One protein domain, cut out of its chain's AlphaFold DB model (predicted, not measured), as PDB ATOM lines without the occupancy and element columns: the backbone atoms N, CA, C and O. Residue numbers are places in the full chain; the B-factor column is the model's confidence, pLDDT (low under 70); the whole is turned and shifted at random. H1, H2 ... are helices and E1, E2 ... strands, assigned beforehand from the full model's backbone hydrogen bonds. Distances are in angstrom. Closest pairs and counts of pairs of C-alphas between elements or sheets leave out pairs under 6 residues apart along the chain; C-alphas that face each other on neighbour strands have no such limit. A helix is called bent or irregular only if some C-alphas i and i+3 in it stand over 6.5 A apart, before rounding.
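This is residues 5 to 100 of the 258 residues of an uncharacterized protein of Actinobacteria bacterium (UniProt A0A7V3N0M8). A strongly twisted sheet of five strands is covered on one face by two helices: the long H3 over its middle, and H1 over the part with E2 and E3. They make two layers, helices on one face of a sheet; short H2 packs on H3. The 96 printed residues run E1 H1 E2 E3 H2 H3 E4 E5; the sheet's order is E2 E3 E1 E4 E5, all antiparallel, and the class is mixed. The whole is compact, radius of gyration of the C-alphas 12.9 A, spanning 36 by 34 by 28 A.

The strands are E1, residues 5 to 8, from C-alpha 5 at (234.498, 177.919, 300.607), E2, residues 27 to 31, E3, residues 36 to 40, E4, residues 79 to 85, 15.9 A long, and E5, residues 91 to 93, which ends at C-alpha 93 at (225.688, 174.927, 304.181). The helices are H1, 11 to 20, 14.3 A, H2, 42 to 45, and H3, 53 to 71, 26.9 A; H3 is neither bent nor irregular, but only just: C-alphas 56 and 59 are 6.2 A apart.

In the hairpin E2 and E3, N 29 and O 38 are 2.9 A apart; for E3 and E1, N 7 and O 37, 2.9 A; for E1 and E4, N 8 and O 79, 2.9 A; for the hairpin E4 and E5, N 84 and O 92, 2.8 A. H3 is over E1, slantwise at 47 degrees on the local plane, height over the sheet 7.3 A. H1 is on the sheet at 8.7 A. Residues 64 to 68 of H3 touch H1, about perpendicular at 89 degrees, closest C-alphas Leu 17 and Ala 68, 7.2 A; residues 53 to 57 touch H2, closest Ile 44 and Ala 56, 5.4 A. The domain holds two split strand-helix-strand units, in each of which helices link two strands that have another strand between them in the sheet: E1, H1, E2, with E3 between, and E3, H2 H3, E4, with E1 between, both with right-handed crossovers. Of O i to N i+4 pairs, 5 of 6 in H1 and 14 of 15 in H3 are within hydrogen-bond range; H2 is too short for one.

The farthest C-alphas, Ala 73 and Asn 88, are 38.2 A apart. The printed part has no cut and no long link. pLDDT is under 70 at residues 22 to 24, 51 and 93 to 100.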
ATOM      1  N   ALA A   5     235.112 177.229 299.474       93.25
ATOM      2  CA  ALA A   5     234.498 177.919 300.607       93.25
ATOM      3  C   ALA A   5     234.086 179.329 300.160       93.25
ATOM      4  O   ALA A   5     234.940 180.190 299.958       93.25
ATOM      5  N   TRP A   6     232.795 179.559 299.932       93.56
ATOM      6  CA  TRP A   6     232.315 180.785 299.290       93.56
ATOM      7  C   TRP A   6     232.376 181.989 300.229       93.56
ATOM      8  O   TRP A   6     232.041 181.879 301.413       93.56
ATOM      9  N   LEU A   7     232.773 183.137 299.684       95.44
ATOM     10  CA  LEU A   7     233.059 184.357 300.432       95.44
ATOM     11  C   LEU A   7     232.029 185.460 300.174       95.44
ATOM     12  O   LEU A   7     231.483 185.580 299.079       95.44
ATOM     13  N   GLU A   8     231.848 186.308 301.179       92.94
ATOM     14  CA  GLU A   8     231.053 187.536 301.143       92.94
ATOM     15  C   GLU A   8     231.896 188.727 301.603       92.94
ATOM     16  O   GLU A   8     232.674 188.620 302.549       92.94
ATOM     17  N   GLY A   9     231.732 189.883 300.966       90.38
ATOM     18  CA  GLY A   9     232.473 191.096 301.306       90.38
ATOM     19  C   GLY A   9     232.393 192.145 300.205       90.38
ATOM     20  O   GLY A   9     231.712 191.941 299.197       90.38
ATOM     21  N   ASP A  10     233.092 193.267 300.390       92.25
ATOM     22  CA  ASP A  10     233.238 194.248 299.316       92.25
ATOM     23  C   ASP A  10     234.070 193.665 298.167       92.25
ATOM     24  O   ASP A  10     235.038 192.923 298.368       92.25
ATOM     25  N   ARG A  11     233.701 194.012 296.931       89.81
ATOM     26  CA  ARG A  11     234.373 193.502 295.733       89.81
ATOM     27  C   ARG A  11     235.846 193.907 295.682       89.81
ATOM     28  O   ARG A  11     236.670 193.123 295.210       89.81
ATOM     29  N   SER A  12     236.174 195.109 296.143       88.88
ATOM     30  CA  SER A  12     237.538 195.641 296.149       88.88
ATOM     31  C   SER A  12     238.417 194.851 297.114       88.88
ATOM     32  O   SER A  12     239.528 194.472 296.747       88.88
ATOM     33  N   ASP A  13     237.890 194.524 298.296       91.88
ATOM     34  CA  ASP A  13     238.575 193.714 299.307       91.88
ATOM     35  C   ASP A  13     238.754 192.262 298.839       91.88
ATOM     36  O   ASP A  13     239.858 191.717 298.892       91.88
ATOM     37  N   LEU A  14     237.713 191.652 298.261       94.19
ATOM     38  CA  LEU A  14     237.799 190.310 297.668       94.19
ATOM     39  C   LEU A  14     238.831 190.250 296.532       94.19
ATOM     40  O   LEU A  14     239.613 189.302 296.444       94.19
ATOM     41  N   GLN A  15     238.882 191.277 295.678       92.06
ATOM     42  CA  GLN A  15     239.879 191.375 294.615       92.06
ATOM     43  C   GLN A  15     241.288 191.659 295.153       92.06
ATOM     44  O   GLN A  15     242.268 191.215 294.553       92.06
ATOM     45  N   ALA A  16     241.426 192.372 296.272       89.00
ATOM     46  CA  ALA A  16     242.718 192.545 296.926       89.00
ATOM     47  C   ALA A  16     243.278 191.188 297.386       89.00
ATOM     48  O   ALA A  16     244.451 190.894 297.140       89.00
ATOM     49  N   LEU A  17     242.430 190.314 297.944       91.44
ATOM     50  CA  LEU A  17     242.846 188.977 298.380       91.44
ATOM     51  C   LEU A  17     243.326 188.074 297.237       91.44
ATOM     52  O   LEU A  17     244.272 187.308 297.433       91.44
ATOM     53  N   THR A  18     242.743 188.170 296.034       90.19
ATOM     54  CA  THR A  18     243.213 187.364 294.885       90.19
ATOM     55  C   THR A  18     244.644 187.716 294.479       90.19
ATOM     56  O   THR A  18     245.392 186.849 294.030       90.19
ATOM     57  N   ARG A  19     245.045 188.979 294.661       85.56
ATOM     58  CA  ARG A  19     246.398 189.471 294.361       85.56
ATOM     59  C   ARG A  19     247.381 189.170 295.487       85.56
ATOM     60  O   ARG A  19     248.560 188.963 295.222       85.56
ATOM     61  N   LEU A  20     246.901 189.145 296.729       82.25
ATOM     62  CA  LEU A  20     247.728 188.905 297.909       82.25
ATOM     63  C   LEU A  20     248.204 187.449 298.016       82.25
ATOM     64  O   LEU A  20     249.309 187.193 298.484       82.25
ATOM     65  N   LEU A  21     247.383 186.494 297.572       80.25
ATOM     66  CA  LEU A  21     247.574 185.061 297.826       80.25
ATOM     67  C   LEU A  21     248.148 184.270 296.636       80.25
ATOM     68  O   LEU A  21     247.950 183.063 296.523       80.25
ATOM     69  N   VAL A  22     248.857 184.927 295.718       68.44
ATOM     70  CA  VAL A  22     249.323 184.293 294.468       68.44
ATOM     71  C   VAL A  22     250.318 183.144 294.712       68.44
ATOM     72  O   VAL A  22     250.312 182.160 293.966       68.44
ATOM     73  N   GLU A  23     251.122 183.230 295.772       62.69
ATOM     74  CA  GLU A  23     252.242 182.316 296.054       62.69
ATOM     75  C   GLU A  23     252.013 181.380 297.252       62.69
ATOM     76  O   GLU A  23     252.926 180.658 297.643       62.69
ATOM     77  N   VAL A  24     250.812 181.377 297.840       67.69
ATOM     78  CA  VAL A  24     250.485 180.523 298.994       67.69
ATOM     79  C   VAL A  24     249.590 179.359 298.571       67.69
ATOM     80  O   VAL A  24     248.867 179.435 297.575       67.69
ATOM     81  N   ASP A  25     249.625 178.277 299.349       80.56
ATOM     82  CA  ASP A  25     248.763 177.108 299.139       80.56
ATOM     83  C   ASP A  25     247.273 177.448 299.299       80.56
ATOM     84  O   ASP A  25     246.418 176.848 298.647       80.56
ATOM     85  N   ALA A  26     246.960 178.456 300.118       87.50
ATOM     86  CA  ALA A  26     245.635 179.054 300.201       87.50
ATOM     87  C   ALA A  26     245.443 180.123 299.118       87.50
ATOM     88  O   ALA A  26     246.281 181.010 298.967       87.50
ATOM     89  N   ARG A  27     244.315 180.081 298.401       91.56
ATOM     90  CA  ARG A  27     243.984 181.010 297.309       91.56
ATOM     91  C   ARG A  27     242.557 181.521 297.428       91.56
ATOM     92  O   ARG A  27     241.640 180.749 297.700       91.56
ATOM     93  N   VAL A  28     242.368 182.802 297.123       93.25
ATOM     94  CA  VAL A  28     241.047 183.358 296.807       93.25
ATOM     95  C   VAL A  28     240.912 183.434 295.293       93.25
ATOM     96  O   VAL A  28     241.783 183.977 294.613       93.25
ATOM     97  N   VAL A  29     239.833 182.863 294.765       94.38
ATOM     98  CA  VAL A  29     239.584 182.732 293.326       94.38
ATOM     99  C   VAL A  29     238.226 183.338 292.991       94.38
ATOM    100  O   VAL A  29     237.259 183.141 293.723       94.38
ATOM    101  N   HIS A  30     238.159 184.077 291.882       95.00
ATOM    102  CA  HIS A  30     236.897 184.527 291.292       95.00
ATOM    103  C   HIS A  30     236.353 183.429 290.376       95.00
ATOM    104  O   HIS A  30     237.030 183.009 289.435       95.00
ATOM    105  N   ASP A  31     235.147 182.954 290.661       93.50
ATOM    106  CA  ASP A  31     234.394 182.071 289.782       93.50
ATOM    107  C   ASP A  31     233.562 182.918 288.818       93.50
ATOM    108  O   ASP A  31     232.574 183.538 289.208       93.50
ATOM    109  N   ALA A  32     233.961 182.944 287.547       90.44
ATOM    110  CA  ALA A  32     233.278 183.733 286.527       90.44
ATOM    111  C   ALA A  32     231.855 183.235 286.212       90.44
ATOM    112  O   ALA A  32     231.058 184.005 285.682       90.44
ATOM    113  N   ASN A  33     231.523 181.974 286.518       89.38
ATOM    114  CA  ASN A  33     230.192 181.428 286.243       89.38
ATOM    115  C   ASN A  33     229.181 181.844 287.315       89.38
ATOM    116  O   ASN A  33     228.026 182.106 286.996       89.38
ATOM    117  N   GLU A  34     229.614 181.887 288.579       87.12
ATOM    118  CA  GLU A  34     228.773 182.313 289.707       87.12
ATOM    119  C   GLU A  34     228.919 183.812 290.030       87.12
ATOM    120  O   GLU A  34     228.208 184.314 290.895       87.12
ATOM    121  N   ASP A  35     229.829 184.512 289.343       91.50
ATOM    122  CA  ASP A  35     230.278 185.881 289.646       91.50
ATOM    123  C   ASP A  35     230.540 186.095 291.148       91.50
ATOM    124  O   ASP A  35     230.131 187.079 291.763       91.50
ATOM    125  N   ALA A  36     231.216 185.123 291.754       92.88
ATOM    126  CA  ALA A  36     231.434 185.057 293.191       92.88
ATOM    127  C   ALA A  36     232.871 184.646 293.505       92.88
ATOM    128  O   ALA A  36     233.597 184.130 292.655       92.88
ATOM    129  N   TYR A  37     233.297 184.883 294.740       96.06
ATOM    130  CA  TYR A  37     234.644 184.556 295.192       96.06
ATOM    131  C   TYR A  37     234.602 183.378 296.155       96.06
ATOM    132  O   TYR A  37     233.683 183.256 296.967       96.06
ATOM    133  N   TYR A  38     235.612 182.519 296.090       95.56
ATOM    134  CA  TYR A  38     235.776 181.424 297.034       95.56
ATOM    135  C   TYR A  38     237.221 181.307 297.514       95.56
ATOM    136  O   TYR A  38     238.167 181.598 296.780       95.56
ATOM    137  N   LEU A  39     237.373 180.861 298.756       95.62
ATOM    138  CA  LEU A  39     238.626 180.419 299.346       95.62
ATOM    139  C   LEU A  39     238.807 178.923 299.076       95.62
ATOM    140  O   LEU A  39     237.870 178.132 299.210       95.62
ATOM    141  N   THR A  40     240.023 178.531 298.721       94.00
ATOM    142  CA  THR A  40     240.438 177.131 298.631       94.00
ATOM    143  C   THR A  40     241.841 176.965 299.203       94.00
ATOM    144  O   THR A  40     242.664 177.877 299.096       94.00
ATOM    145  N   ALA A  41     242.097 175.830 299.847       92.12
ATOM    146  CA  ALA A  41     243.385 175.485 300.436       92.12
ATOM    147  C   ALA A  41     243.451 173.971 300.705       92.12
ATOM    148  O   ALA A  41     242.404 173.368 300.962       92.12
ATOM    149  N   PRO A  42     244.649 173.354 300.753       90.62
ATOM    150  CA  PRO A  42     244.800 171.932 301.072       90.62
ATOM    151  C   PRO A  42     244.132 171.508 302.390       90.62
ATOM    152  O   PRO A  42     243.529 170.441 302.463       90.62
ATOM    153  N   GLU A  43     244.188 172.356 303.420       87.94
ATOM    154  CA  GLU A  43     243.548 172.103 304.720       87.94
ATOM    155  C   GLU A  43     242.012 172.139 304.669       87.94
ATOM    156  O   GLU A  43     241.353 171.452 305.447       87.94
ATOM    157  N   ILE A  44     241.433 172.890 303.726       90.31
ATOM    158  CA  ILE A  44     239.986 172.892 303.461       90.31
ATOM    159  C   ILE A  44     239.613 171.668 302.620       90.31
ATOM    160  O   ILE A  44     238.581 171.044 302.853       90.31
ATOM    161  N   ASP A  45     240.460 171.303 301.659       88.81
ATOM    162  CA  ASP A  45     240.260 170.147 300.785       88.81
ATOM    163  C   ASP A  45     240.310 168.818 301.559       88.81
ATOM    164  O   ASP A  45     239.666 167.841 301.171       88.81
ATOM    165  N   SER A  46     241.085 168.770 302.646       86.19
ATOM    166  CA  SER A  46     241.308 167.586 303.484       86.19
ATOM    167  C   SER A  46     241.163 167.918 304.977       86.19
ATOM    168  O   SER A  46     242.157 167.901 305.708       86.19
ATOM    169  N   PRO A  47     239.940 168.223 305.457       81.75
ATOM    170  CA  PRO A  47     239.724 168.588 306.851       81.75
ATOM    171  C   PRO A  47     239.948 167.381 307.771       81.75
ATOM    172  O   PRO A  47     239.654 166.239 307.410       81.75
ATOM    173  N   SER A  48     240.411 167.633 308.999       77.75
ATOM    174  CA  SER A  48     240.626 166.582 310.008       77.75
ATOM    175  C   SER A  48     239.332 165.858 310.398       77.75
ATOM    176  O   SER A  48     239.350 164.670 310.714       77.75
ATOM    177  N   GLU A  49     238.204 166.570 310.354       73.44
ATOM    178  CA  GLU A  49     236.861 166.018 310.512       73.44
ATOM    179  C   GLU A  49     236.154 165.987 309.145       73.44
ATOM    180  O   GLU A  49     236.013 167.037 308.506       73.44
ATOM    181  N   PRO A  50     235.662 164.824 308.678       75.06
ATOM    182  CA  PRO A  50     234.994 164.725 307.387       75.06
ATOM    183  C   PRO A  50     233.845 165.728 307.242       75.06
ATOM    184  O   PRO A  50     232.978 165.829 308.108       75.06
ATOM    185  N   ARG A  51     233.822 166.436 306.106       69.56
ATOM    186  CA  ARG A  51     232.827 167.462 305.739       69.56
ATOM    187  C   ARG A  51     232.807 168.713 306.618       69.56
ATOM    188  O   ARG A  51     232.057 169.617 306.285       69.56
ATOM    189  N   ARG A  52     233.623 168.823 307.670       77.44
ATOM    190  CA  ARG A  52     233.724 170.028 308.513       77.44
ATOM    191  C   ARG A  52     234.707 171.041 307.937       77.44
ATOM    192  O   ARG A  52     235.713 171.392 308.549       77.44
ATOM    193  N   PHE A  53     234.416 171.479 306.715       82.75
ATOM    194  CA  PHE A  53     235.223 172.463 305.993       82.75
ATOM    195  C   PHE A  53     235.263 173.818 306.713       82.75
ATOM    196  O   PHE A  53     236.263 174.525 306.625       82.75
ATOM    197  N   ASP A  54     234.210 174.141 307.471       79.81
ATOM    198  CA  ASP A  54     234.101 175.302 308.362       79.81
ATOM    199  C   ASP A  54     235.283 175.402 309.331       79.81
ATOM    200  O   ASP A  54     235.934 176.442 309.420       79.81
ATOM    201  N   ARG A  55     235.649 174.280 309.965       83.31
ATOM    202  CA  ARG A  55     236.713 174.225 310.980       83.31
ATOM    203  C   ARG A  55     238.100 174.569 310.446       83.31
ATOM    204  O   ARG A  55     238.926 175.051 311.215       83.31
ATOM    205  N   ALA A  56     238.354 174.319 309.163       87.69
ATOM    206  CA  ALA A  56     239.597 174.704 308.498       87.69
ATOM    207  C   ALA A  56     239.491 176.108 307.881       87.69
ATOM    208  O   ALA A  56     240.392 176.932 308.028       87.69
ATOM    209  N   ALA A  57     238.367 176.414 307.229       89.94
ATOM    210  CA  ALA A  57     238.192 177.656 306.486       89.94
ATOM    211  C   ALA A  57     238.098 178.900 307.384       89.94
ATOM    212  O   ALA A  57     238.651 179.938 307.030       89.94
ATOM    213  N   GLU A  58     237.420 178.824 308.534       90.56
ATOM    214  CA  GLU A  58     237.244 179.961 309.451       90.56
ATOM    215  C   GLU A  58     238.563 180.512 310.018       90.56
ATOM    216  O   GLU A  58     238.817 181.713 309.866       90.56
ATOM    217  N   PRO A  59     239.426 179.700 310.668       89.50
ATOM    218  CA  PRO A  59     240.695 180.201 311.188       89.50
ATOM    219  C   PRO A  59     241.624 180.655 310.059       89.50
ATOM    220  O   PRO A  59     242.295 181.681 310.198       89.50
ATOM    221  N   LEU A  60     241.621 179.962 308.916       91.62
ATOM    222  CA  LEU A  60     242.409 180.362 307.756       91.62
ATOM    223  C   LEU A  60     241.980 181.727 307.213       91.62
ATOM    224  O   LEU A  60     242.824 182.609 307.047       91.62
ATOM    225  N   LEU A  61     240.679 181.932 306.984       93.81
ATOM    226  CA  LEU A  61     240.164 183.206 306.489       93.81
ATOM    227  C   LEU A  61     240.445 184.338 307.479       93.81
ATOM    228  O   LEU A  61     240.808 185.437 307.066       93.81
ATOM    229  N   ARG A  62     240.353 184.067 308.786       92.81
ATOM    230  CA  ARG A  62     240.721 185.035 309.825       92.81
ATOM    231  C   ARG A  62     242.179 185.472 309.675       92.81
ATOM    232  O   ARG A  62     242.449 186.667 309.629       92.81
ATOM    233  N   ARG A  63     243.122 184.541 309.511       90.56
ATOM    234  CA  ARG A  63     244.543 184.879 309.297       90.56
ATOM    235  C   ARG A  63     244.767 185.674 308.007       90.56
ATOM    236  O   ARG A  63     245.535 186.636 308.013       90.56
ATOM    237  N   ILE A  64     244.068 185.319 306.929       92.69
ATOM    238  CA  ILE A  64     244.112 186.042 305.647       92.69
ATOM    239  C   ILE A  64     243.598 187.480 305.810       92.69
ATOM    240  O   ILE A  64     244.270 188.416 305.381       92.69
ATOM    241  N   ASN A  65     242.460 187.672 306.482       93.25
ATOM    242  CA  ASN A  65     241.923 188.996 306.798       93.25
ATOM    243  C   ASN A  65     242.905 189.821 307.633       93.25
ATOM    244  O   ASN A  65     243.095 191.006 307.369       93.25
ATOM    245  N   GLY A  66     243.550 189.195 308.623       88.25
ATOM    246  CA  GLY A  66     244.561 189.852 309.445       88.25
ATOM    247  C   GLY A  66     245.733 190.330 308.604       88.25
ATOM    248  O   GLY A  66     246.127 191.487 308.696       88.25
ATOM    249  N   MET A  67     246.240 189.474 307.721       87.31
ATOM    250  CA  MET A  67     247.332 189.812 306.811       87.31
ATOM    251  C   MET A  67     246.974 190.986 305.890       87.31
ATOM    252  O   MET A  67     247.748 191.937 305.784       87.31
ATOM    253  N   ALA A  68     245.794 190.941 305.268       88.56
ATOM    254  CA  ALA A  68     245.316 191.995 304.380       88.56
ATOM    255  C   ALA A  68     245.150 193.331 305.116       88.56
ATOM    256  O   ALA A  68     245.580 194.364 304.607       88.56
ATOM    257  N   ARG A  69     244.632 193.307 306.352       87.88
ATOM    258  CA  ARG A  69     244.485 194.504 307.190       87.88
ATOM    259  C   ARG A  69     245.822 195.102 307.631       87.88
ATOM    260  O   ARG A  69     245.938 196.319 307.722       87.88
ATOM    261  N   VAL A  70     246.840 194.282 307.908       81.12
ATOM    262  CA  VAL A  70     248.178 194.813 308.234       81.12
ATOM    263  C   VAL A  70     248.829 195.441 306.993       81.12
ATOM    264  O   VAL A  70     249.564 196.416 307.122       81.12
ATOM    265  N   GLN A  71     248.557 194.924 305.792       79.31
ATOM    266  CA  GLN A  71     249.068 195.507 304.549       79.31
ATOM    267  C   GLN A  71     248.328 196.789 304.138       79.31
ATOM    268  O   GLN A  71     248.948 197.712 303.615       79.31
ATOM    269  N   ASN A  72     247.012 196.827 304.336       79.06
ATOM    270  CA  ASN A  72     246.154 197.940 303.965       79.06
ATOM    271  C   ASN A  72     245.170 198.231 305.103       79.06
ATOM    272  O   ASN A  72     244.253 197.449 305.344       79.06
ATOM    273  N   ALA A  73     245.337 199.370 305.777       76.62
ATOM    274  CA  ALA A  73     244.488 199.757 306.902       76.62
ATOM    275  C   ALA A  73     243.014 199.973 306.506       76.62
ATOM    276  O   ALA A  73     242.132 199.757 307.336       76.62
ATOM    277  N   ASP A  74     242.745 200.328 305.244       79.38
ATOM    278  CA  ASP A  74     241.384 200.527 304.730       79.38
ATOM    279  C   ASP A  74     240.650 199.210 304.434       79.38
ATOM    280  O   ASP A  74     239.429 199.210 304.252       79.38
ATOM    281  N   TYR A  75     241.374 198.085 304.413       86.62
ATOM    282  CA  TYR A  75     240.817 196.771 304.110       86.62
ATOM    283  C   TYR A  75     239.689 196.390 305.075       86.62
ATOM    284  O   TYR A  75     239.867 196.373 306.304       86.62
ATOM    285  N   GLN A  76     238.544 196.000 304.513       89.19
ATOM    286  CA  GLN A  76     237.440 195.438 305.285       89.19
ATOM    287  C   GLN A  76     237.478 193.902 305.242       89.19
ATOM    288  O   GLN A  76     237.517 193.310 304.164       89.19
ATOM    289  N   PRO A  77     237.436 193.222 306.404       91.06
ATOM    290  CA  PRO A  77     237.413 191.768 306.456       91.06
ATOM    291  C   PRO A  77     236.236 191.181 305.694       91.06
ATOM    292  O   PRO A  77     235.080 191.554 305.911       91.06
ATOM    293  N   VAL A  78     236.537 190.183 304.873       94.06
ATOM    294  CA  VAL A  78     235.531 189.374 304.192       94.06
ATOM    295  C   VAL A  78     235.109 188.208 305.091       94.06
ATOM    296  O   VAL A  78     235.821 187.821 306.023       94.06
ATOM    297  N   LYS A  79     233.933 187.646 304.831       93.06
ATOM    298  CA  LYS A  79     233.306 186.583 305.623       93.06
ATOM    299  C   LYS A  79     233.151 185.315 304.791       93.06
ATOM    300  O   LYS A  79     233.094 185.367 303.565       93.06
ATOM    301  N   LEU A  80     233.030 184.177 305.465       89.38
ATOM    302  CA  LEU A  80     232.478 182.972 304.852       89.38
ATOM    303  C   LEU A  80     230.962 183.153 304.730       89.38
ATOM    304  O   LEU A  80     230.308 183.506 305.705       89.38
ATOM    305  N   SER A  81     230.409 182.854 303.559       85.38
ATOM    306  CA  SER A  81     228.951 182.839 303.320       85.38
ATOM    307  C   SER A  81     228.229 181.679 304.022       85.38
ATOM    308  O   SER A  81     227.011 181.541 303.946       85.38
ATOM    309  N   GLY A  82     228.988 180.748 304.610       76.00
ATOM    310  CA  GLY A  82     228.482 179.467 305.091       76.00
ATOM    311  C   GLY A  82     228.197 178.449 303.980       76.00
ATOM    312  O   GLY A  82     227.930 177.293 304.300       76.00
ATOM    313  N   LYS A  83     228.279 178.819 302.691       85.38
ATOM    314  CA  LYS A  83     228.177 177.896 301.546       85.38
ATOM    315  C   LYS A  83     229.549 177.297 301.227       85.38
ATOM    316  O   LYS A  83     230.544 178.010 301.086       85.38
ATOM    317  N   TYR A  84     229.568 175.988 301.010       84.19
ATOM    318  CA  TYR A  84     230.721 175.220 300.555       84.19
ATOM    319  C   TYR A  84     230.312 174.344 299.380       84.19
ATOM    320  O   TYR A  84     229.221 173.783 299.398       84.19
ATOM    321  N   THR A  85     231.173 174.187 298.384       85.69
ATOM    322  CA  THR A  85     230.962 173.237 297.284       85.69
ATOM    323  C   THR A  85     232.091 172.223 297.295       85.69
ATOM    324  O   THR A  85     233.258 172.603 297.203       85.69
ATOM    325  N   ASP A  86     231.757 170.942 297.441       80.88
ATOM    326  CA  ASP A  86     232.750 169.871 297.424       80.88
ATOM    327  C   ASP A  86     233.228 169.540 295.996       80.88
ATOM    328  O   ASP A  86     232.746 170.079 294.997       80.88
ATOM    329  N   HIS A  87     234.173 168.608 295.891       81.31
ATOM    330  CA  HIS A  87     234.742 168.180 294.611       81.31
ATOM    331  C   HIS A  87     233.741 167.480 293.671       81.31
ATOM    332  O   HIS A  87     234.034 167.336 292.485       81.31
ATOM    333  N   ASN A  88     232.581 167.049 294.176       78.25
ATOM    334  CA  ASN A  88     231.498 166.459 293.388       78.25
ATOM    335  C   ASN A  88     230.457 167.504 292.961       78.25
ATOM    336  O   ASN A  88     229.452 167.151 292.344       78.25
ATOM    337  N   GLY A  89     230.665 168.781 293.300       76.12
ATOM    338  CA  GLY A  89     229.694 169.847 293.067       76.12
ATOM    339  C   GLY A  89     228.546 169.859 294.079       76.12
ATOM    340  O   GLY A  89     227.562 170.567 293.870       76.12
ATOM    341  N   GLN A  90     228.636 169.093 295.171       74.12
ATOM    342  CA  GLN A  90     227.622 169.097 296.218       74.12
ATOM    343  C   GLN A  90     227.786 170.335 297.102       74.12
ATOM    344  O   GLN A  90     228.853 170.579 297.665       74.12
ATOM    345  N   ASN A  91     226.697 171.090 297.259       77.94
ATOM    346  CA  ASN A  91     226.653 172.230 298.165       77.94
ATOM    347  C   ASN A  91     226.370 171.783 299.606       77.94
ATOM    348  O   ASN A  91     225.434 171.023 299.861       77.94
ATOM    349  N   ILE A  92     227.166 172.290 300.542       70.19
ATOM    350  CA  ILE A  92     227.035 172.102 301.986       70.19
ATOM    351  C   ILE A  92     226.917 173.488 302.616       70.19
ATOM    352  O   ILE A  92     227.687 174.386 302.288       70.19
ATOM    353  N   HIS A  93     225.943 173.660 303.506       66.50
ATOM    354  CA  HIS A  93     225.688 174.927 304.181       66.50
ATOM    355  C   HIS A  93     225.869 174.773 305.691       66.50
ATOM    356  O   HIS A  93     225.261 173.887 306.295       66.50
ATOM    357  N   PHE A  94     226.661 175.654 306.295       57.44
ATOM    358  CA  PHE A  94     226.768 175.809 307.743       57.44
ATOM    359  C   PHE A  94     226.075 177.108 308.149       57.44
ATOM    360  O   PHE A  94     226.332 178.159 307.568       57.44
ATOM    361  N   ALA A  95     225.155 177.031 309.108       41.03
ATOM    362  CA  ALA A  95     224.458 178.199 309.627       41.03
ATOM    363  C   ALA A  95     225.203 178.742 310.851       41.03
ATOM    364  O   ALA A  95     225.230 178.078 311.888       41.03
ATOM    365  N   GLU A  96     225.742 179.958 310.759       41.47
ATOM    366  CA  GLU A  96     226.107 180.761 311.928       41.47
ATOM    367  C   GLU A  96     225.244 182.029 311.972       41.47
ATOM    368  O   GLU A  96     225.122 182.772 310.999       41.47
ATOM    369  N   ALA A  97     224.588 182.252 313.112       31.12
ATOM    370  CA  ALA A  97     223.748 183.413 313.360       31.12
ATOM    371  C   ALA A  97     224.623 184.659 313.582       31.12
ATOM    372  O   ALA A  97     225.077 184.907 314.696       31.12
ATOM    373  N   ALA A  98     224.855 185.453 312.536       31.38
ATOM    374  CA  ALA A  98     225.584 186.714 312.649       31.38
ATOM    375  C   ALA A  98     224.614 187.903 312.783       31.38
ATOM    376  O   ALA A  98     223.954 188.306 311.827       31.38
ATOM    377  N   LEU A  99     224.543 188.489 313.982       23.33
ATOM    378  CA  LEU A  99     223.968 189.818 314.199       23.33
ATOM    379  C   LEU A  99     224.963 190.862 313.663       23.33
ATOM    380  O   LEU A  99     226.020 191.073 314.254       23.33
ATOM    381  N   GLU A 100     224.643 191.512 312.542       25.55
ATOM    382  CA  GLU A 100     225.447 192.617 312.013       25.55
ATOM    383  C   GLU A 100     225.224 193.895 312.832       25.55
ATOM    384  O   GLU A 100     224.176 194.532 312.741       25.55
TER     385      GLU A 100